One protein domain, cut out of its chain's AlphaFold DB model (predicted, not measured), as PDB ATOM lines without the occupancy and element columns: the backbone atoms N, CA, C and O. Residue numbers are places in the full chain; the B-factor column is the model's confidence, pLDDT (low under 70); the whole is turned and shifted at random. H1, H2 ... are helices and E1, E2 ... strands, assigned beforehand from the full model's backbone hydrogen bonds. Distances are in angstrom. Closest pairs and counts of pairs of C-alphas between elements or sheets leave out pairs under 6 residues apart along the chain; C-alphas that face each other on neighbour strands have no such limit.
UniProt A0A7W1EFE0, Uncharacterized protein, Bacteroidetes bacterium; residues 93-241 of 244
ATOM      1  N   HIS A  93     154.636 157.703  90.452       59.75
ATOM      2  CA  HIS A  93     155.093 156.522  89.718       59.75
ATOM      3  C   HIS A  93     156.117 156.949  88.662       59.75
ATOM      4  O   HIS A  93     155.818 156.979  87.471       59.75
ATOM      5  N   SER A  94     157.327 157.328  89.086       74.38
ATOM      6  CA  SER A  94     158.424 157.500  88.132       74.38
ATOM      7  C   SER A  94     159.181 156.186  87.957       74.38
ATOM      8  O   SER A  94     159.483 155.481  88.925       74.38
ATOM      9  N   LYS A  95     159.565 155.884  86.711       83.44
ATOM     10  CA  LYS A  95     160.464 154.759  86.385       83.44
ATOM     11  C   LYS A  95     161.768 154.823  87.186       83.44
ATOM     12  O   LYS A  95     162.387 153.800  87.462       83.44
ATOM     13  N   GLN A  96     162.176 156.030  87.582       87.44
ATOM     14  CA  GLN A  96     163.353 156.239  88.410       87.44
ATOM     15  C   GLN A  96     163.168 155.689  89.829       87.44
ATOM     16  O   GLN A  96     164.069 155.020  90.324       87.44
ATOM     17  N   ILE A  97     162.015 155.900  90.471       88.81
ATOM     18  CA  ILE A  97     161.742 155.334  91.803       88.81
ATOM     19  C   ILE A  97     161.696 153.804  91.737       88.81
ATOM     20  O   ILE A  97     162.247 153.139  92.613       88.81
ATOM     21  N   GLU A  98     161.092 153.236  90.690       87.81
ATOM     22  CA  GLU A  98     161.080 151.782  90.468       87.81
ATOM     23  C   GLU A  98     162.499 151.217  90.333       87.81
ATOM     24  O   GLU A  98     162.840 150.228  90.983       87.81
ATOM     25  N   TYR A  99     163.349 151.885  89.550       88.81
ATOM     26  CA  TYR A  99     164.754 151.520  89.412       88.81
ATOM     27  C   TYR A  99     165.509 151.599  90.745       88.81
ATOM     28  O   TYR A  99     166.236 150.669  91.087       88.81
ATOM     29  N   LEU A 100     165.318 152.664  91.531       92.38
ATOM     30  CA  LEU A 100     166.000 152.806  92.820       92.38
ATOM     31  C   LEU A 100     165.595 151.729  93.832       92.38
ATOM     32  O   LEU A 100     166.438 151.285  94.609       92.38
ATOM     33  N   LYS A 101     164.332 151.287  93.805       91.38
ATOM     34  CA  LYS A 101     163.856 150.161  94.621       91.38
ATOM     35  C   LYS A 101     164.454 148.822  94.181       91.38
ATOM     36  O   LYS A 101     164.701 147.952  95.010       91.38
ATOM     37  N   LEU A 102     164.712 148.651  92.881       90.81
ATOM     38  CA  LEU A 102     165.316 147.431  92.337       90.81
ATOM     39  C   LEU A 102     166.760 147.227  92.819       90.81
ATOM     40  O   LEU A 102     167.160 146.092  93.060       90.81
ATOM     41  N   ILE A 103     167.519 148.316  92.965       91.44
ATOM     42  CA  ILE A 103     168.940 148.294  93.348       91.44
ATOM     43  C   ILE A 103     169.176 148.511  94.855       91.44
ATOM     44  O   ILE A 103     170.294 148.829  95.271       91.44
ATOM     45  N   GLU A 104     168.126 148.398  95.676       92.06
ATOM     46  CA  GLU A 104     168.244 148.486  97.134       92.06
ATOM     47  C   GLU A 104     169.286 147.480  97.653       92.06
ATOM     48  O   GLU A 104     169.250 146.307  97.270       92.06
ATOM     49  N   PRO A 105     170.193 147.891  98.560       90.44
ATOM     50  CA  PRO A 105     171.058 146.940  99.245       90.44
ATOM     51  C   PRO A 105     170.245 145.848  99.953       90.44
ATOM     52  O   PRO A 105     169.258 146.140 100.629       90.44
ATOM     53  N   GLU A 106     170.699 144.596  99.891       89.19
ATOM     54  CA  GLU A 106     169.988 143.456 100.496       89.19
ATOM     55  C   GLU A 106     169.741 143.619 102.010       89.19
ATOM     56  O   GLU A 106     168.708 143.195 102.526       89.19
ATOM     57  N   ASN A 107     170.632 144.300 102.737       89.31
ATOM     58  CA  ASN A 107     170.446 144.597 104.164       89.31
ATOM     59  C   ASN A 107     169.306 145.600 104.446       89.31
ATOM     60  O   ASN A 107     168.741 145.583 105.549       89.31
ATOM     61  N   PHE A 108     168.934 146.418 103.458       87.19
ATOM     62  CA  PHE A 108     167.903 147.458 103.547       87.19
ATOM     63  C   PHE A 108     166.640 147.165 102.735       87.19
ATOM     64  O   PHE A 108     165.679 147.931 102.822       87.19
ATOM     65  N   LYS A 109     166.605 146.052 102.000       86.62
ATOM     66  CA  LYS A 109     165.506 145.699 101.101       86.62
ATOM     67  C   LYS A 109     164.149 145.724 101.805       86.62
ATOM     68  O   LYS A 109     163.940 145.021 102.797       86.62
ATOM     69  N   GLY A 110     163.238 146.563 101.312       83.81
ATOM     70  CA  GLY A 110     161.899 146.751 101.888       83.81
ATOM     71  C   GLY A 110     161.860 147.460 103.252       83.81
ATOM     72  O   GLY A 110     160.794 147.546 103.859       83.81
ATOM     73  N   LYS A 111     163.000 147.963 103.741       88.75
ATOM     74  CA  LYS A 111     163.123 148.758 104.976       88.75
ATOM     75  C   LYS A 111     163.461 150.222 104.703       88.75
ATOM     76  O   LYS A 111     163.443 151.019 105.638       88.75
ATOM     77  N   VAL A 112     163.783 150.573 103.457       88.44
ATOM     78  CA  VAL A 112     164.087 151.954 103.081       88.44
ATOM     79  C   VAL A 112     162.849 152.834 103.309       88.44
ATOM     80  O   VAL A 112     161.768 152.503 102.807       88.44
ATOM     81  N   PRO A 113     162.964 153.955 104.047       87.94
ATOM     82  CA  PRO A 113     161.848 154.871 104.245       87.94
ATOM     83  C   PRO A 113     161.322 155.395 102.908       87.94
ATOM     84  O   PRO A 113     162.099 155.829 102.062       87.94
ATOM     85  N   ALA A 114     159.998 155.446 102.735       85.88
ATOM     86  CA  ALA A 114     159.392 156.002 101.519       85.88
ATOM     87  C   ALA A 114     159.873 157.438 101.226       85.88
ATOM     88  O   ALA A 114     160.056 157.798 100.063       85.88
ATOM     89  N   GLN A 115     160.153 158.202 102.292       86.06
ATOM     90  CA  GLN A 115     160.721 159.550 102.241       86.06
ATOM     91  C   GLN A 115     162.030 159.641 101.455       86.06
ATOM     92  O   GLN A 115     162.257 160.629 100.762       86.06
ATOM     93  N   PHE A 116     162.855 158.590 101.470       90.44
ATOM     94  CA  PHE A 116     164.101 158.567 100.709       90.44
ATOM     95  C   PHE A 116     163.861 158.769  99.205       90.44
ATOM     96  O   PHE A 116     164.670 159.416  98.541       90.44
ATOM     97  N   TYR A 117     162.752 158.248  98.671       87.69
ATOM     98  CA  TYR A 117     162.448 158.282  97.239       87.69
ATOM     99  C   TYR A 117     161.656 159.512  96.802       87.69
ATOM    100  O   TYR A 117     161.777 159.924  95.651       87.69
ATOM    101  N   ASN A 118     160.806 160.052  97.678       85.38
ATOM    102  CA  ASN A 118     159.838 161.087  97.308       85.38
ATOM    103  C   ASN A 118     160.175 162.479  97.863       85.38
ATOM    104  O   ASN A 118     159.588 163.453  97.396       85.38
ATOM    105  N   TYR A 119     161.118 162.593  98.805       86.94
ATOM    106  CA  TYR A 119     161.596 163.882  99.289       86.94
ATOM    107  C   TYR A 119     162.771 164.368  98.438       86.94
ATOM    108  O   TYR A 119     163.900 163.880  98.557       86.94
ATOM    109  N   LEU A 120     162.495 165.357  97.588       87.31
ATOM    110  CA  LEU A 120     163.470 165.935  96.659       87.31
ATOM    111  C   LEU A 120     164.041 167.285  97.130       87.31
ATOM    112  O   LEU A 120     164.670 167.997  96.352       87.31
ATOM    113  N   GLY A 121     163.842 167.638  98.402       85.44
ATOM    114  CA  GLY A 121     164.290 168.905  98.985       85.44
ATOM    115  C   GLY A 121     163.183 169.959  99.117       85.44
ATOM    116  O   GLY A 121     161.996 169.679  98.911       85.44
ATOM    117  N   TYR A 122     163.570 171.173  99.506       81.19
ATOM    118  CA  TYR A 122     162.678 172.300  99.778       81.19
ATOM    119  C   TYR A 122     163.332 173.642  99.433       81.19
ATOM    120  O   TYR A 122     164.476 173.882  99.805       81.19
ATOM    121  N   GLN A 123     162.574 174.536  98.785       82.31
ATOM    122  CA  GLN A 123     163.021 175.871  98.363       82.31
ATOM    123  C   GLN A 123     164.325 175.817  97.550       82.31
ATOM    124  O   GLN A 123     164.327 175.340  96.417       82.31
ATOM    125  N   ASP A 124     165.412 176.292  98.151       82.94
ATOM    126  CA  ASP A 124     166.740 176.397  97.564       82.94
ATOM    127  C   ASP A 124     167.596 175.155  97.848       82.94
ATOM    128  O   ASP A 124     168.740 175.074  97.417       82.94
ATOM    129  N   TYR A 125     167.061 174.162  98.552       86.69
ATOM    130  CA  TYR A 125     167.725 172.894  98.805       86.69
ATOM    131  C   TYR A 125     167.112 171.800  97.937       86.69
ATOM    132  O   TYR A 125     165.909 171.541  97.995       86.69
ATOM    133  N   TYR A 126     167.950 171.125  97.158       89.81
ATOM    134  CA  TYR A 126     167.536 170.051  96.270       89.81
ATOM    135  C   TYR A 126     168.247 168.763  96.650       89.81
ATOM    136  O   TYR A 126     169.474 168.710  96.732       89.81
ATOM    137  N   ARG A 127     167.463 167.705  96.828       92.25
ATOM    138  CA  ARG A 127     167.947 166.368  97.147       92.25
ATOM    139  C   ARG A 127     167.662 165.434  95.982       92.25
ATOM    140  O   ARG A 127     166.536 165.343  95.500       92.25
ATOM    141  N   ILE A 128     168.692 164.732  95.537       93.88
ATOM    142  CA  ILE A 128     168.656 163.852  94.374       93.88
ATOM    143  C   ILE A 128     168.962 162.425  94.846       93.88
ATOM    144  O   ILE A 128     170.134 162.083  95.032       93.88
ATOM    145  N   PRO A 129     167.937 161.576  95.043       94.62
ATOM    146  CA  PRO A 129     168.145 160.202  95.476       94.62
ATOM    147  C   PRO A 129     168.955 159.396  94.452       94.62
ATOM    148  O   PRO A 129     168.645 159.384  93.251       94.62
ATOM    149  N   LEU A 130     169.969 158.687  94.944       96.19
ATOM    150  CA  LEU A 130     170.700 157.665  94.201       96.19
ATOM    151  C   LEU A 130     170.317 156.287  94.769       96.19
ATOM    152  O   LEU A 130     169.175 156.058  95.169       96.19
ATOM    153  N   LYS A 131     171.263 155.351  94.812       94.00
ATOM    154  CA  LYS A 131     171.122 154.093  95.544       94.00
ATOM    155  C   LYS A 131     171.114 154.360  97.053       94.00
ATOM    156  O   LYS A 131     172.054 154.971  97.545       94.00
ATOM    157  N   TYR A 132     170.141 153.832  97.800       94.94
ATOM    158  CA  TYR A 132     170.135 153.932  99.267       94.94
ATOM    159  C   TYR A 132     171.444 153.390  99.885       94.94
ATOM    160  O   TYR A 132     171.889 152.310  99.478       94.94
ATOM    161  N   PRO A 133     172.055 154.084 100.866       95.56
ATOM    162  CA  PRO A 133     171.601 155.315 101.531       95.56
ATOM    163  C   PRO A 133     172.116 156.624 100.906       95.56
ATOM    164  O   PRO A 133     172.117 157.658 101.560       95.56
ATOM    165  N   PHE A 134     172.606 156.609  99.673       97.62
ATOM    166  CA  PHE A 134     173.288 157.750  99.076       97.62
ATOM    167  C   PHE A 134     172.347 158.685  98.312       97.62
ATOM    168  O   PHE A 134     171.488 158.249  97.538       97.62
ATOM    169  N   ALA A 135     172.567 159.987  98.468       96.50
ATOM    170  CA  ALA A 135     171.903 161.033  97.699       96.50
ATOM    171  C   ALA A 135     172.885 162.163  97.377       96.50
ATOM    172  O   ALA A 135     173.877 162.356  98.083       96.50
ATOM    173  N   LEU A 136     172.607 162.910  96.306       96.75
ATOM    174  CA  LEU A 136     173.278 164.184  96.067       96.75
ATOM    175  C   LEU A 136     172.456 165.319  96.651       96.75
ATOM    176  O   LEU A 136     171.236 165.357  96.481       96.75
ATOM    177  N   HIS A 137     173.134 166.256  97.289       94.50
ATOM    178  CA  HIS A 137     172.549 167.506  97.748       94.50
ATOM    179  C   HIS A 137     173.061 168.646  96.880       94.50
ATOM    180  O   HIS A 137     174.251 168.708  96.569       94.50
ATOM    181  N   CYS A 138     172.164 169.543  96.489       91.50
ATOM    182  CA  CYS A 138     172.498 170.780  95.803       91.50
ATOM    183  C   CYS A 138     171.872 171.956  96.554       91.50
ATOM    184  O   CYS A 138     170.669 171.957  96.817       91.50
ATOM    185  N   GLU A 139     172.677 172.972  96.850       88.06
ATOM    186  CA  GLU A 139     172.221 174.206  97.489       88.06
ATOM    187  C   GLU A 139     172.088 175.335  96.465       88.06
ATOM    188  O   GLU A 139     172.939 175.510  95.588       88.06
ATOM    189  N   ASN A 140     171.041 176.141  96.611       84.44
ATOM    190  CA  ASN A 140     170.622 177.272  95.780       84.44
ATOM    191  C   ASN A 140     170.222 176.908  94.340       84.44
ATOM    192  O   ASN A 140     169.255 177.448  93.804       84.44
ATOM    193  N   VAL A 141     170.945 175.994  93.690       85.31
ATOM    194  CA  VAL A 141     170.760 175.620  92.283       85.31
ATOM    195  C   VAL A 141     171.086 174.145  92.045       85.31
ATOM    196  O   VAL A 141     172.049 173.611  92.585       85.31
ATOM    197  N   ILE A 142     170.324 173.482  91.166       87.19
ATOM    198  CA  ILE A 142     170.508 172.060  90.801       87.19
ATOM    199  C   ILE A 142     171.664 171.878  89.797       87.19
ATOM    200  O   ILE A 142     171.465 171.388  88.682       87.19
ATOM    201  N   THR A 143     172.870 172.321  90.152       86.12
ATOM    202  CA  THR A 143     174.047 172.255  89.262       86.12
ATOM    203  C   THR A 143     175.258 171.586  89.893       86.12
ATOM    204  O   THR A 143     175.984 170.908  89.174       86.12
ATOM    205  N   ASN A 144     175.465 171.744  91.203       87.44
ATOM    206  CA  ASN A 144     176.646 171.239  91.903       87.44
ATOM    207  C   ASN A 144     176.200 170.289  93.015       87.44
ATOM    208  O   ASN A 144     175.671 170.725  94.034       87.44
ATOM    209  N   GLY A 145     176.359 168.989  92.781       94.00
ATOM    210  CA  GLY A 145     176.027 167.948  93.745       94.00
ATOM    211  C   GLY A 145     177.152 167.707  94.745       94.00
ATOM    212  O   GLY A 145     178.328 167.675  94.376       94.00
ATOM    213  N   ILE A 146     176.772 167.481  95.997       95.00
ATOM    214  CA  ILE A 146     177.626 166.940  97.056       95.00
ATOM    215  C   ILE A 146     177.072 165.569  97.434       95.00
ATOM    216  O   ILE A 146     175.869 165.435  97.651       95.00
ATOM    217  N   LEU A 147     177.925 164.546  97.483       96.75
ATOM    218  CA  LEU A 147     177.499 163.196  97.849       96.75
ATOM    219  C   LEU A 147     177.392 163.040  99.369       96.75
ATOM    220  O   LEU A 147     178.384 163.182 100.087       96.75
ATOM    221  N   PHE A 148     176.213 162.632  99.832       96.25
ATOM    222  CA  PHE A 148     175.951 162.297 101.226       96.25
ATOM    223  C   PHE A 148     175.539 160.834 101.386       96.25
ATOM    224  O   PHE A 148     174.879 160.254 100.521       96.25
ATOM    225  N   ASN A 149     175.910 160.255 102.527       95.62
ATOM    226  CA  ASN A 149     175.350 159.017 103.049       95.62
ATOM    227  C   ASN A 149     174.298 159.362 104.114       95.62
ATOM    228  O   ASN A 149     174.609 159.966 105.140       95.62
ATOM    229  N   GLU A 150     173.060 158.949 103.870       94.25
ATOM    230  CA  GLU A 150     171.875 159.280 104.659       94.25
ATOM    231  C   GLU A 150     171.355 158.091 105.485       94.25
ATOM    232  O   GLU A 150     170.186 158.033 105.855       94.25
ATOM    233  N   GLU A 151     172.203 157.105 105.789       93.00
ATOM    234  CA  GLU A 151     171.793 155.892 106.516       93.00
ATOM    235  C   GLU A 151     171.237 156.215 107.912       93.00
ATOM    236  O   GLU A 151     170.321 155.550 108.393       93.00
ATOM    237  N   ALA A 152     171.782 157.252 108.554       89.62
ATOM    238  CA  ALA A 152     171.394 157.690 109.892       89.62
ATOM    239  C   ALA A 152     170.277 158.754 109.901       89.62
ATOM    240  O   ALA A 152     169.930 159.245 110.975       89.62
ATOM    241  N   VAL A 153     169.710 159.096 108.737       87.12
ATOM    242  CA  VAL A 153     168.668 160.123 108.600       87.12
ATOM    243  C   VAL A 153     167.353 159.648 109.193       87.12
ATOM    244  O   VAL A 153     166.770 158.662 108.747       87.12
ATOM    245  N   VAL A 154     166.859 160.393 110.187       78.00
ATOM    246  CA  VAL A 154     165.584 160.092 110.862       78.00
ATOM    247  C   VAL A 154     164.403 160.834 110.220       78.00
ATOM    248  O   VAL A 154     163.340 160.237 110.052       78.00
ATOM    249  N   SER A 155     164.580 162.104 109.831       79.62
ATOM    250  CA  SER A 155     163.574 162.921 109.134       79.62
ATOM    251  C   SER A 155     164.165 163.786 108.009       79.62
ATOM    252  O   SER A 155     164.840 164.775 108.269       79.62
ATOM    253  N   PHE A 156     163.854 163.476 106.748       78.50
ATOM    254  CA  PHE A 156     164.466 164.136 105.578       78.50
ATOM    255  C   PHE A 156     164.148 165.637 105.432       78.50
ATOM    256  O   PHE A 156     164.824 166.335 104.689       78.50
ATOM    257  N   ASN A 157     163.123 166.142 106.118       72.25
ATOM    258  CA  ASN A 157     162.729 167.555 106.111       72.25
ATOM    259  C   ASN A 157     163.315 168.371 107.280       72.25
ATOM    260  O   ASN A 157     162.904 169.514 107.478       72.25
ATOM    261  N   ALA A 158     164.209 167.787 108.078       70.50
ATOM    262  CA  ALA A 158     164.882 168.465 109.179       70.50
ATOM    263  C   ALA A 158     166.305 168.870 108.769       70.50
ATOM    264  O   ALA A 158     166.995 168.115 108.093       70.50
ATOM    265  N   ASN A 159     166.756 170.047 109.209       63.31
ATOM    266  CA  ASN A 159     168.152 170.455 109.050       63.31
ATOM    267  C   ASN A 159     169.059 169.650 109.994       63.31
ATOM    268  O   ASN A 159     168.708 169.490 111.163       63.31
ATOM    269  N   ASP A 160     170.236 169.245 109.500       64.25
ATOM    270  CA  ASP A 160     171.292 168.536 110.249       64.25
ATOM    271  C   ASP A 160     170.776 167.274 110.955       64.25
ATOM    272  O   ASP A 160     170.629 167.203 112.179       64.25
ATOM    273  N   ASN A 161     170.433 166.270 110.151       77.62
ATOM    274  CA  ASN A 161     169.664 165.115 110.586       77.62
ATOM    275  C   ASN A 161     170.451 163.800 110.411       77.62
ATOM    276  O   ASN A 161     169.887 162.721 110.261       77.62
ATOM    277  N   GLY A 162     171.778 163.863 110.527       83.44
ATOM    278  CA  GLY A 162     172.650 162.684 110.540       83.44
ATOM    279  C   GLY A 162     173.191 162.280 109.170       83.44
ATOM    280  O   GLY A 162     173.811 161.216 109.056       83.44
ATOM    281  N   GLU A 163     172.999 163.115 108.149       90.19
ATOM    282  CA  GLU A 163     173.681 162.989 106.867       90.19
ATOM    283  C   GLU A 163     175.204 163.064 107.052       90.19
ATOM    284  O   GLU A 163     175.731 163.889 107.800       90.19
ATOM    285  N   LYS A 164     175.937 162.186 106.364       93.75
ATOM    286  CA  LYS A 164     177.403 162.148 106.396       93.75
ATOM    287  C   LYS A 164     177.965 162.515 105.032       93.75
ATOM    288  O   LYS A 164     177.744 161.790 104.062       93.75
ATOM    289  N   ASP A 165     178.713 163.611 104.977       93.19
ATOM    290  CA  ASP A 165     179.448 164.028 103.782       93.19
ATOM    291  C   ASP A 165     180.471 162.946 103.383       93.19
ATOM    292  O   ASP A 165     181.273 162.495 104.205       93.19
ATOM    293  N   CYS A 166     180.432 162.516 102.119       93.69
ATOM    294  CA  CYS A 166     181.374 161.544 101.552       93.69
ATOM    295  C   CYS A 166     182.658 162.198 101.004       93.69
ATOM    296  O   CYS A 166     183.503 161.514 100.422       93.69
ATOM    297  N   HIS A 167     182.806 163.513 101.171       91.94
ATOM    298  CA  HIS A 167     183.899 164.350 100.678       91.94
ATOM    299  C   HIS A 167     184.080 164.273  99.158       91.94
ATOM    300  O   HIS A 167     185.212 164.250  98.663       91.94
ATOM    301  N   ILE A 168     182.962 164.186  98.432       92.44
ATOM    302  CA  ILE A 168     182.904 164.248  96.968       92.44
ATOM    303  C   ILE A 168     181.981 165.402  96.608       92.44
ATOM    304  O   ILE A 168     180.759 165.305  96.768       92.44
ATOM    305  N   HIS A 169     182.588 166.517  96.219       92.31
ATOM    306  CA  HIS A 169     181.904 167.786  95.995       92.31
ATOM    307  C   HIS A 169     181.905 168.114  94.496       92.31
ATOM    308  O   HIS A 169     182.476 167.386  93.688       92.31
ATOM    309  N   ASN A 170     181.226 169.199  94.118       91.75
ATOM    310  CA  ASN A 170     181.231 169.745  92.755       91.75
ATOM    311  C   ASN A 170     180.864 168.735  91.644       91.75
ATOM    312  O   ASN A 170     181.377 168.820  90.526       91.75
ATOM    313  N   ILE A 171     179.964 167.789  91.929       94.62
ATOM    314  CA  ILE A 171     179.469 166.829  90.937       94.62
ATOM    315  C   ILE A 171     178.542 167.564  89.966       94.62
ATOM    316  O   ILE A 171     177.462 168.010  90.360       94.62
ATOM    317  N   ILE A 172     178.938 167.665  88.696       92.50
ATOM    318  CA  ILE A 172     178.150 168.358  87.662       92.50
ATOM    319  C   ILE A 172     177.338 167.401  86.792       92.50
ATOM    320  O   ILE A 172     176.221 167.726  86.378       92.50
ATOM    321  N   LYS A 173     177.881 166.208  86.524       94.44
ATOM    322  CA  LYS A 173     177.196 165.120  85.825       94.44
ATOM    323  C   LYS A 173     177.542 163.791  86.463       94.44
ATOM    324  O   LYS A 173     178.643 163.627  86.978       94.44
ATOM    325  N   PHE A 174     176.639 162.828  86.395       97.12
ATOM    326  CA  PHE A 174     176.881 161.516  86.967       97.12
ATOM    327  C   PHE A 174     176.055 160.409  86.317       97.12
ATOM    328  O   PHE A 174     175.082 160.643  85.599       97.12
ATOM    329  N   ILE A 175     176.457 159.174  86.587       95.94
ATOM    330  CA  ILE A 175     175.659 157.970  86.394       95.94
ATOM    331  C   ILE A 175     176.030 156.958  87.472       95.94
ATOM    332  O   ILE A 175     177.148 156.962  87.970       95.94
ATOM    333  N   PHE A 176     175.105 156.081  87.838       96.69
ATOM    334  CA  PHE A 176     175.364 155.057  88.841       96.69
ATOM    335  C   PHE A 176     174.579 153.782  88.562       96.69
ATOM    336  O   PHE A 176     173.509 153.825  87.936       96.69
ATOM    337  N   ASP A 177     175.102 152.676  89.073       93.56
ATOM    338  CA  ASP A 177     174.424 151.390  89.170       93.56
ATOM    339  C   ASP A 177     174.323 150.919  90.630       93.56
ATOM    340  O   ASP A 177     174.388 151.725  91.561       93.56
ATOM    341  N   GLU A 178     174.094 149.626  90.843       93.31
ATOM    342  CA  GLU A 178     174.012 149.043  92.181       93.31
ATOM    343  C   GLU A 178     175.323 149.118  92.978       93.31
ATOM    344  O   GLU A 178     175.276 149.046  94.201       93.31
ATOM    345  N   ASN A 179     176.491 149.278  92.355       95.12
ATOM    346  CA  ASN A 179     177.773 149.186  93.059       95.12
ATOM    347  C   ASN A 179     178.583 150.476  92.973       95.12
ATOM    348  O   ASN A 179     179.321 150.797  93.908       95.12
ATOM    349  N   ILE A 180     178.437 151.213  91.873       96.94
ATOM    350  CA  ILE A 180     179.357 152.282  91.504       96.94
ATOM    351  C   ILE A 180     178.599 153.554  91.136       96.94
ATOM    352  O   ILE A 180     177.598 153.522  90.418       96.94
ATOM    353  N   LEU A 181     179.147 154.687  91.570       97.81
ATOM    354  CA  LEU A 181     178.858 156.020  91.057       97.81
ATOM    355  C   LEU A 181     180.030 156.491  90.195       97.81
ATOM    356  O   LEU A 181     181.187 156.397  90.591       97.81
ATOM    357  N   VAL A 182     179.719 157.043  89.032       97.44
ATOM    358  CA  VAL A 182     180.651 157.752  88.160       97.44
ATOM    359  C   VAL A 182     180.210 159.200  88.112       97.44
ATOM    360  O   VAL A 182     179.074 159.475  87.730       97.44
ATOM    361  N   ALA A 183     181.092 160.116  88.484       96.62
ATOM    362  CA  ALA A 183     180.822 161.544  88.531       96.62
ATOM    363  C   ALA A 183     181.844 162.316  87.692       96.62
ATOM    364  O   ALA A 183     183.022 161.980  87.686       96.62
ATOM    365  N   GLU A 184     181.396 163.350  86.994       94.38
ATOM    366  CA  GLU A 184     182.230 164.419  86.451       94.38
ATOM    367  C   GLU A 184     182.296 165.525  87.511       94.38
ATOM    368  O   GLU A 184     181.251 166.005  87.966       94.38
ATOM    369  N   ILE A 185     183.512 165.886  87.920       91.25
ATOM    370  CA  ILE A 185     183.787 166.842  88.996       91.25
ATOM    371  C   ILE A 185     184.555 168.025  88.414       91.25
ATOM    372  O   ILE A 185     185.483 167.841  87.621       91.25
ATOM    373  N   VAL A 186     184.163 169.233  88.820       85.31
ATOM    374  CA  VAL A 186     184.846 170.477  88.447       85.31
ATOM    375  C   VAL A 186     185.513 171.075  89.675       85.31
ATOM    376  O   VAL A 186     184.890 171.230  90.723       85.31
ATOM    377  N   SER A 187     186.776 171.456  89.538       73.31
ATOM    378  CA  SER A 187     187.526 172.162  90.564       73.31
ATOM    379  C   SER A 187     186.848 173.489  90.904       73.31
ATOM    380  O   SER A 187     186.808 174.420  90.096       73.31
ATOM    381  N   SER A 188     186.393 173.636  92.147       63.31
ATOM    382  CA  SER A 188     186.091 174.965  92.683       63.31
ATOM    383  C   SER A 188     187.397 175.746  92.908       63.31
ATOM    384  O   SER A 188     188.377 175.158  93.390       63.31
ATOM    385  N   PRO A 189     187.457 177.063  92.621       55.22
ATOM    386  CA  PRO A 189     188.650 177.871  92.872       55.22
ATOM    387  C   PRO A 189     189.110 177.753  94.335       55.22
ATOM    388  O   PRO A 189     188.380 178.118  95.252       55.22
ATOM    389  N   GLY A 190     190.320 177.231  94.561       54.69
ATOM    390  CA  GLY A 190     190.889 177.029  95.904       54.69
ATOM    391  C   GLY A 190     190.674 175.639  96.518       54.69
ATOM    392  O   GLY A 190     191.186 175.383  97.609       54.69
ATOM    393  N   THR A 191     189.983 174.724  95.831       58.34
ATOM    394  CA  THR A 191     189.894 173.307  96.227       58.34
ATOM    395  C   THR A 191     191.010 172.473  95.585       58.34
ATOM    396  O   THR A 191     191.589 172.861  94.572       58.34
ATOM    397  N   LYS A 192     191.358 171.337  96.208       56.19
ATOM    398  CA  LYS A 192     192.359 170.383  95.687       56.19
ATOM    399  C   LYS A 192     191.794 169.405  94.649       56.19
ATOM    400  O   LYS A 192     192.558 168.594  94.134       56.19
ATOM    401  N   GLU A 193     190.487 169.431  94.399       61.88
ATOM    402  CA  GLU A 193     189.871 168.574  93.386       61.88
ATOM    403  C   GLU A 193     190.414 168.980  92.016       61.88
ATOM    404  O   GLU A 193     190.567 170.172  91.755       61.88
ATOM    405  N   ASN A 194     190.758 168.011  91.167       63.62
ATOM    406  CA  ASN A 194     191.151 168.263  89.781       63.62
ATOM    407  C   ASN A 194     189.931 168.059  88.882       63.62
ATOM    408  O   ASN A 194     189.230 167.063  89.049       63.62
ATOM    409  N   ASP A 195     189.743 168.936  87.897       80.88
ATOM    410  CA  ASP A 195     188.793 168.710  86.808       80.88
ATOM    411  C   ASP A 195     188.978 167.298  86.227       80.88
ATOM    412  O   ASP A 195     190.091 166.896  85.855       80.88
ATOM    413  N   GLY A 196     187.887 166.538  86.151       91.38
ATOM    414  CA  GLY A 196     187.932 165.170  85.652       91.38
ATOM    415  C   GLY A 196     186.739 164.332  86.083       91.38
ATOM    416  O   GLY A 196     185.622 164.817  86.243       91.38
ATOM    417  N   TYR A 197     186.994 163.041  86.240       94.69
ATOM    418  CA  TYR A 197     186.011 162.038  86.597       94.69
ATOM    419  C   TYR A 197     186.410 161.334  87.887       94.69
ATOM    420  O   TYR A 197     187.591 161.133  88.171       94.69
ATOM    421  N   LEU A 198     185.409 160.901  88.636       95.50
ATOM    422  CA  LEU A 198     185.567 160.125  89.847       95.50
ATOM    423  C   LEU A 198     184.699 158.877  89.764       95.50
ATOM    424  O   LEU A 198     183.522 158.949  89.413       95.50
ATOM    425  N   ILE A 199     185.288 157.737  90.103       97.19
ATOM    426  CA  ILE A 199     184.579 156.480  90.328       97.19
ATOM    427  C   ILE A 199     184.517 156.268  91.838       97.19
ATOM    428  O   ILE A 199     185.555 156.225  92.491       97.19
ATOM    429  N   TYR A 200     183.312 156.147  92.385       97.38
ATOM    430  CA  TYR A 200     183.054 155.891  93.798       97.38
ATOM    431  C   TYR A 200     182.384 154.534  93.978       97.38
ATOM    432  O   TYR A 200     181.393 154.230  93.310       97.38
ATOM    433  N   HIS A 201     182.900 153.735  94.908       96.62
ATOM    434  CA  HIS A 201     182.371 152.413  95.232       96.62
ATOM    435  C   HIS A 201     181.446 152.504  96.447       96.62
ATOM    436  O   HIS A 201     181.912 152.686  97.571       96.62
ATOM    437  N   PHE A 202     180.137 152.319  96.255       94.50
ATOM    438  CA  PHE A 202     179.147 152.459  97.335       94.50
ATOM    439  C   PHE A 202     179.380 151.499  98.508       94.50
ATOM    440  O   PHE A 202     179.008 151.807  99.637       94.50
ATOM    441  N   GLY A 203     179.947 150.316  98.244       92.00
ATOM    442  CA  GLY A 203     180.153 149.285  99.263       92.00
ATOM    443  C   GLY A 203     181.356 149.533 100.176       92.00
ATOM    444  O   GLY A 203     181.308 149.164 101.346       92.00
ATOM    445  N   THR A 204     182.427 150.138  99.656       93.44
ATOM    446  CA  THR A 204     183.682 150.336 100.404       93.44
ATOM    447  C   THR A 204     183.944 151.794 100.761       93.44
ATOM    448  O   THR A 204     184.687 152.065 101.700       93.44
ATOM    449  N   GLY A 205     183.329 152.735 100.042       92.81
ATOM    450  CA  GLY A 205     183.650 154.155 100.124       92.81
ATOM    451  C   GLY A 205     184.941 154.536  99.391       92.81
ATOM    452  O   GLY A 205     185.355 155.693  99.466       92.81
ATOM    453  N   ASP A 206     185.575 153.592  98.685       95.12
ATOM    454  CA  ASP A 206     186.783 153.864  97.912       95.12
ATOM    455  C   ASP A 206     186.474 154.759  96.713       95.12
ATOM    456  O   ASP A 206     185.403 154.675  96.100       95.12
ATOM    457  N   ARG A 207     187.450 155.595  96.347       93.69
ATOM    458  CA  ARG A 207     187.350 156.506  95.207       93.69
ATOM    459  C   ARG A 207     188.583 156.462  94.318       93.69
ATOM    460  O   ARG A 207     189.710 156.387  94.806       93.69
ATOM    461  N   GLU A 208     188.351 156.563  93.017       94.38
ATOM    462  CA  GLU A 208     189.381 156.611  91.982       94.38
ATOM    463  C   GLU A 208     189.180 157.874  91.138       94.38
ATOM    464  O   GLU A 208     188.116 158.064  90.550       94.38
ATOM    465  N   GLU A 209     190.194 158.735  91.070       93.38
ATOM    466  CA  GLU A 209     190.186 159.939  90.234       93.38
ATOM    467  C   GLU A 209     190.815 159.638  88.868       93.38
ATOM    468  O   GLU A 209     191.929 159.114  88.778       93.38
ATOM    469  N   ILE A 210     190.111 159.981  87.789       93.62
ATOM    470  CA  ILE A 210     190.496 159.694  86.405       93.62
ATOM    471  C   ILE A 210     190.292 160.950  85.558       93.62
ATOM    472  O   ILE A 210     189.243 161.577  85.586       93.62
ATOM    473  N   LYS A 211     191.284 161.330  84.750       90.50
ATOM    474  CA  LYS A 211     191.237 162.608  84.015       90.50
ATOM    475  C   LYS A 211     190.350 162.602  82.773       90.50
ATOM    476  O   LYS A 211     189.872 163.653  82.365       90.50
ATOM    477  N   ASN A 212     190.186 161.458  82.118       90.69
ATOM    478  CA  ASN A 212     189.517 161.386  80.822       90.69
ATOM    479  C   ASN A 212     188.466 160.272  80.783       90.69
ATOM    480  O   ASN A 212     188.575 159.260  81.470       90.69
ATOM    481  N   LEU A 213     187.454 160.471  79.939       89.62
ATOM    482  CA  LEU A 213     186.303 159.576  79.840       89.62
ATOM    483  C   LEU A 213     186.661 158.200  79.249       89.62
ATOM    484  O   LEU A 213     186.009 157.211  79.568       89.62
ATOM    485  N   ALA A 214     187.697 158.120  78.408       92.94
ATOM    486  CA  ALA A 214     188.121 156.862  77.789       92.94
ATOM    487  C   ALA A 214     188.698 155.883  78.828       92.94
ATOM    488  O   ALA A 214     188.357 154.700  78.827       92.94
ATOM    489  N   ASP A 215     189.509 156.391  79.756       95.38
ATOM    490  CA  ASP A 215     190.063 155.618  80.866       95.38
ATOM    491  C   ASP A 215     188.968 155.218  81.863       95.38
ATOM    492  O   ASP A 215     188.985 154.096  82.372       95.38
ATOM    493  N   VAL A 216     187.970 156.086  82.083       94.88
ATOM    494  CA  VAL A 216     186.765 155.738  82.855       94.88
ATOM    495  C   VAL A 216     186.053 154.559  82.203       94.88
ATOM    496  O   VAL A 216     185.783 153.566  82.871       94.88
ATOM    497  N   GLU A 217     185.793 154.609  80.897       94.50
ATOM    498  CA  GLU A 217     185.110 153.522  80.192       94.50
ATOM    499  C   GLU A 217     185.894 152.200  80.272       94.50
ATOM    500  O   GLU A 217     185.315 151.139  80.523       94.50
ATOM    501  N   ALA A 218     187.219 152.250  80.108       95.62
ATOM    502  CA  ALA A 218     188.082 151.082  80.260       95.62
ATOM    503  C   ALA A 218     188.031 150.513  81.688       95.62
ATOM    504  O   ALA A 218     187.957 149.294  81.867       95.62
ATOM    505  N   ARG A 219     188.020 151.386  82.701       96.19
ATOM    506  CA  ARG A 219     187.938 150.994  84.110       96.19
ATOM    507  C   ARG A 219     186.579 150.392  84.460       96.19
ATOM    508  O   ARG A 219     186.528 149.341  85.092       96.19
ATOM    509  N   LEU A 220     185.485 150.979  83.981       94.75
ATOM    510  CA  LEU A 220     184.126 150.479  84.205       94.75
ATOM    511  C   LEU A 220     183.896 149.088  83.605       94.75
ATOM    512  O   LEU A 220     183.199 148.274  84.209       94.75
ATOM    513  N   LYS A 221     184.545 148.771  82.475       94.50
ATOM    514  CA  LYS A 221     184.542 147.410  81.909       94.50
ATOM    515  C   LYS A 221     185.192 146.391  82.846       94.50
ATOM    516  O   LYS A 221     184.691 145.281  82.966       94.50
ATOM    517  N   GLN A 222     186.279 146.758  83.530       95.50
ATOM    518  CA  GLN A 222     186.934 145.881  84.514       95.50
ATOM    519  C   GLN A 222     186.090 145.693  85.778       95.50
ATOM    520  O   GLN A 222     186.167 144.651  86.424       95.50
ATOM    521  N   LEU A 223     185.302 146.709  86.127       94.19
ATOM    522  CA  LEU A 223     184.444 146.727  87.309       94.19
ATOM    523  C   LEU A 223     183.045 146.135  87.058       94.19
ATOM    524  O   LEU A 223     182.223 146.129  87.968       94.19
ATOM    525  N   ASN A 224     182.777 145.619  85.852       93.38
ATOM    526  CA  ASN A 224     181.475 145.081  85.434       93.38
ATOM    527  C   ASN A 224     180.312 146.073  85.613       93.38
ATOM    528  O   ASN A 224     179.204 145.674  85.968       93.38
ATOM    529  N   PHE A 225     180.555 147.359  85.353       91.88
ATOM    530  CA  PHE A 225     179.511 148.378  85.402       91.88
ATOM    531  C   PHE A 225     178.385 148.053  84.413       91.88
ATOM    532  O   PHE A 225     178.629 147.764  83.237       91.88
ATOM    533  N   THR A 226     177.145 148.104  84.886       89.88
ATOM    534  CA  THR A 226     176.008 147.502  84.168       89.88
ATOM    535  C   THR A 226     175.252 148.468  83.258       89.88
ATOM    536  O   THR A 226     174.405 148.042  82.469       89.88
ATOM    537  N   ARG A 227     175.539 149.773  83.333       85.12
ATOM    538  CA  ARG A 227     174.791 150.801  82.596       85.12
ATOM    539  C   ARG A 227     175.589 151.409  81.442       85.12
ATOM    540  O   ARG A 227     176.808 151.533  81.529       85.12
ATOM    541  N   PRO A 228     174.910 151.867  80.372       87.69
ATOM    542  CA  PRO A 228     175.552 152.679  79.345       87.69
ATOM    543  C   PRO A 228     176.140 153.949  79.962       87.69
ATOM    544  O   PRO A 228     175.455 154.611  80.738       87.69
ATOM    545  N   LEU A 229     177.365 154.321  79.587       86.75
ATOM    546  CA  LEU A 229     178.034 155.531  80.074       86.75
ATOM    547  C   LEU A 229     177.403 156.793  79.461       86.75
ATOM    548  O   LEU A 229     177.930 157.394  78.527       86.75
ATOM    549  N   LYS A 230     176.234 157.174  79.980       91.56
ATOM    550  CA  LYS A 230     175.513 158.407  79.649       91.56
ATOM    551  C   LYS A 230     175.341 159.229  80.921       91.56
ATOM    552  O   LYS A 230     174.363 159.057  81.644       91.56
ATOM    553  N   LEU A 231     176.314 160.094  81.191       91.56
ATOM    554  CA  LEU A 231     176.283 160.993  82.340       91.56
ATOM    555  C   LEU A 231     175.125 161.986  82.195       91.56
ATOM    556  O   LEU A 231     174.963 162.596  81.138       91.56
ATOM    557  N   LEU A 232     174.337 162.135  83.255       93.25
ATOM    558  CA  LEU A 232     173.253 163.107  83.361       93.25
ATOM    559  C   LEU A 232     173.681 164.227  84.296       93.25
ATOM    560  O   LEU A 232     174.311 163.974  85.320       93.25
ATOM    561  N   THR A 233     173.316 165.459  83.973       94.00
ATOM    562  CA  THR A 233     173.415 166.571  84.920       94.00
ATOM    563  C   THR A 233     172.527 166.325  86.141       94.00
ATOM    564  O   THR A 233     171.520 165.613  86.066       94.00
ATOM    565  N   CYS A 234     172.848 166.985  87.256       91.62
ATOM    566  CA  CYS A 234     171.989 167.010  88.444       91.62
ATOM    567  C   CYS A 234     170.541 167.376  88.094       91.62
ATOM    568  O   CYS A 234     169.602 166.733  88.562       91.62
ATOM    569  N   LYS A 235     170.360 168.350  87.195       90.88
ATOM    570  CA  LYS A 235     169.044 168.772  86.726       90.88
ATOM    571  C   LYS A 235     168.315 167.697  85.918       90.88
ATOM    572  O   LYS A 235     167.151 167.422  86.201       90.88
ATOM    573  N   GLU A 236     168.982 167.084  84.942       91.31
ATOM    574  CA  GLU A 236     168.386 166.025  84.115       91.31
ATOM    575  C   GLU A 236     167.961 164.824  84.961       91.31
ATOM    576  O   GLU A 236     166.870 164.296  84.760       91.31
ATOM    577  N   HIS A 237     168.787 164.411  85.928       92.31
ATOM    578  CA  HIS A 237     168.444 163.297  86.812       92.31
ATOM    579  C   HIS A 237     167.312 163.656  87.780       92.31
ATOM    580  O   HIS A 237     166.413 162.845  87.986       92.31
ATOM    581  N   TYR A 238     167.302 164.876  88.328       90.12
ATOM    582  CA  TYR A 238     166.194 165.376  89.152       90.12
ATOM    583  C   TYR A 238     164.861 165.334  88.395       90.12
ATOM    584  O   TYR A 238     163.832 164.934  88.938       90.12
ATOM    585  N   ASP A 239     164.871 165.706  87.114       87.81
ATOM    586  CA  ASP A 239     163.668 165.726  86.286       87.81
ATOM    587  C   ASP A 239     163.118 164.312  85.985       87.81
ATOM    588  O   ASP A 239     161.935 164.192  85.672       87.81
ATOM    589  N   LEU A 240     163.898 163.234  86.183       87.12
ATOM    590  CA  LEU A 240     163.405 161.843  86.111       87.12
ATOM    591  C   LEU A 240     162.441 161.478  87.248       87.12
ATOM    592  O   LEU A 240     161.741 160.468  87.165       87.12
ATOM    593  N   PHE A 241     162.411 162.271  88.318       84.62
ATOM    594  CA  PHE A 241     161.456 162.129  89.414       84.62
ATOM    595  C   PHE A 241     160.215 162.990  89.209       84.62
ATOM    596  O   PHE A 241     159.474 163.194  90.156       84.62
TER     597      PHE A 241
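This is residues 93 to 241 of the 244 residues of an uncharacterized protein of Bacteroidetes bacterium (UniProt A0A7W1EFE0). Two small antiparallel sheets form the body: a strongly twisted one of four strands, and one of three strands that comes near it where E3 and E4 begin. H4 bridges them, crossing the three-stranded sheet over E1 and grazing the other sheet at E4, while H3 covers part of one face of the four-stranded sheet and the small helices H1 and H2 lie toward the E1 end of the model. The 149 printed residues hold four named helices and seven named strands, in the order H1 H2 E1 E2 E3 E4 E5 E6 E7 H3 H4; the class is mixed, helices and strands, with under half of the residues in named elements. The whole is compact and rounded, with a radius of gyration of the C-alphas of 14.7 A and spans of 38 by 35 by 26 A.

The larger sheet has E4, residues 171 to 176, from C-alpha 171 at (179.469, 166.829, 90.937); E5, residues 180 to 185, 15.4 A long; E6, residues 196 to 201, 16.9 A; and E7, residues 207 to 210. The smaller has E1, residues 125 to 129; E2, residues 134 to 139, 16.6 A; and E3, residues 146 to 149. The helices are H1, residues 95 to 102, from C-alpha 95 at (160.464, 154.759, 86.385); H2, residues 114 to 118; H3, residues 213 to 222, 14.5 A; and H4, residues 234 to 239, ending at C-alpha 239 at (163.668, 165.726, 86.286).

The strands E4 E5 E6 E7, in that order, form a meander, each the antiparallel neighbour of the one before, with N 175 and O 182 at 2.9 A, N 183 and O 198 at 2.9 A, and N 199 and O 208 at 2.9 A. H3 is on this sheet at a height of 9.6 A, over E6 and along the strands, at 8 degrees to E6 on the local plane; the closest C-alphas of H3 and E6 are those of Leu 213 and Tyr 197, 7.2 A apart. E1 E2 E3 form a second meander, with N 128 and O 136 at 2.8 A and N 137 and O 146 at 2.9 A. H4 is on it at a height of 8.9 A, over E1 and across the strands at 75 degrees on the local plane; its Tyr 238 has its C-alpha 6.0 A from that of Ile 128. H4 only grazes the larger sheet, with residues 234 to 237. H2 only grazes the smaller sheet, with residues 116 to 118. H1 and H2 are close but not clearly touching, 6.2 A between the C-alphas of Ile 97 and Tyr 117. In H1, H2, H3 and H4 every O i to N i+4 pair is within hydrogen-bond range.

The two C-alphas farthest apart, those of Gly 110 and Gly 190, are 42.3 A from each other. The printed part has no cut. The links H1 to H2, E3 to E4 and H3 to H4 are long; residues 164 to 165 of the second pair with residues 148 to 149 of E3, and residues 232 to 233 of the third with residues 173 to 174 of E4, both antiparallel. The mean pLDDT of the printed part is 88.5, and it is under 70 at residue 93, residues 159 to 160 and residues 188 to 194.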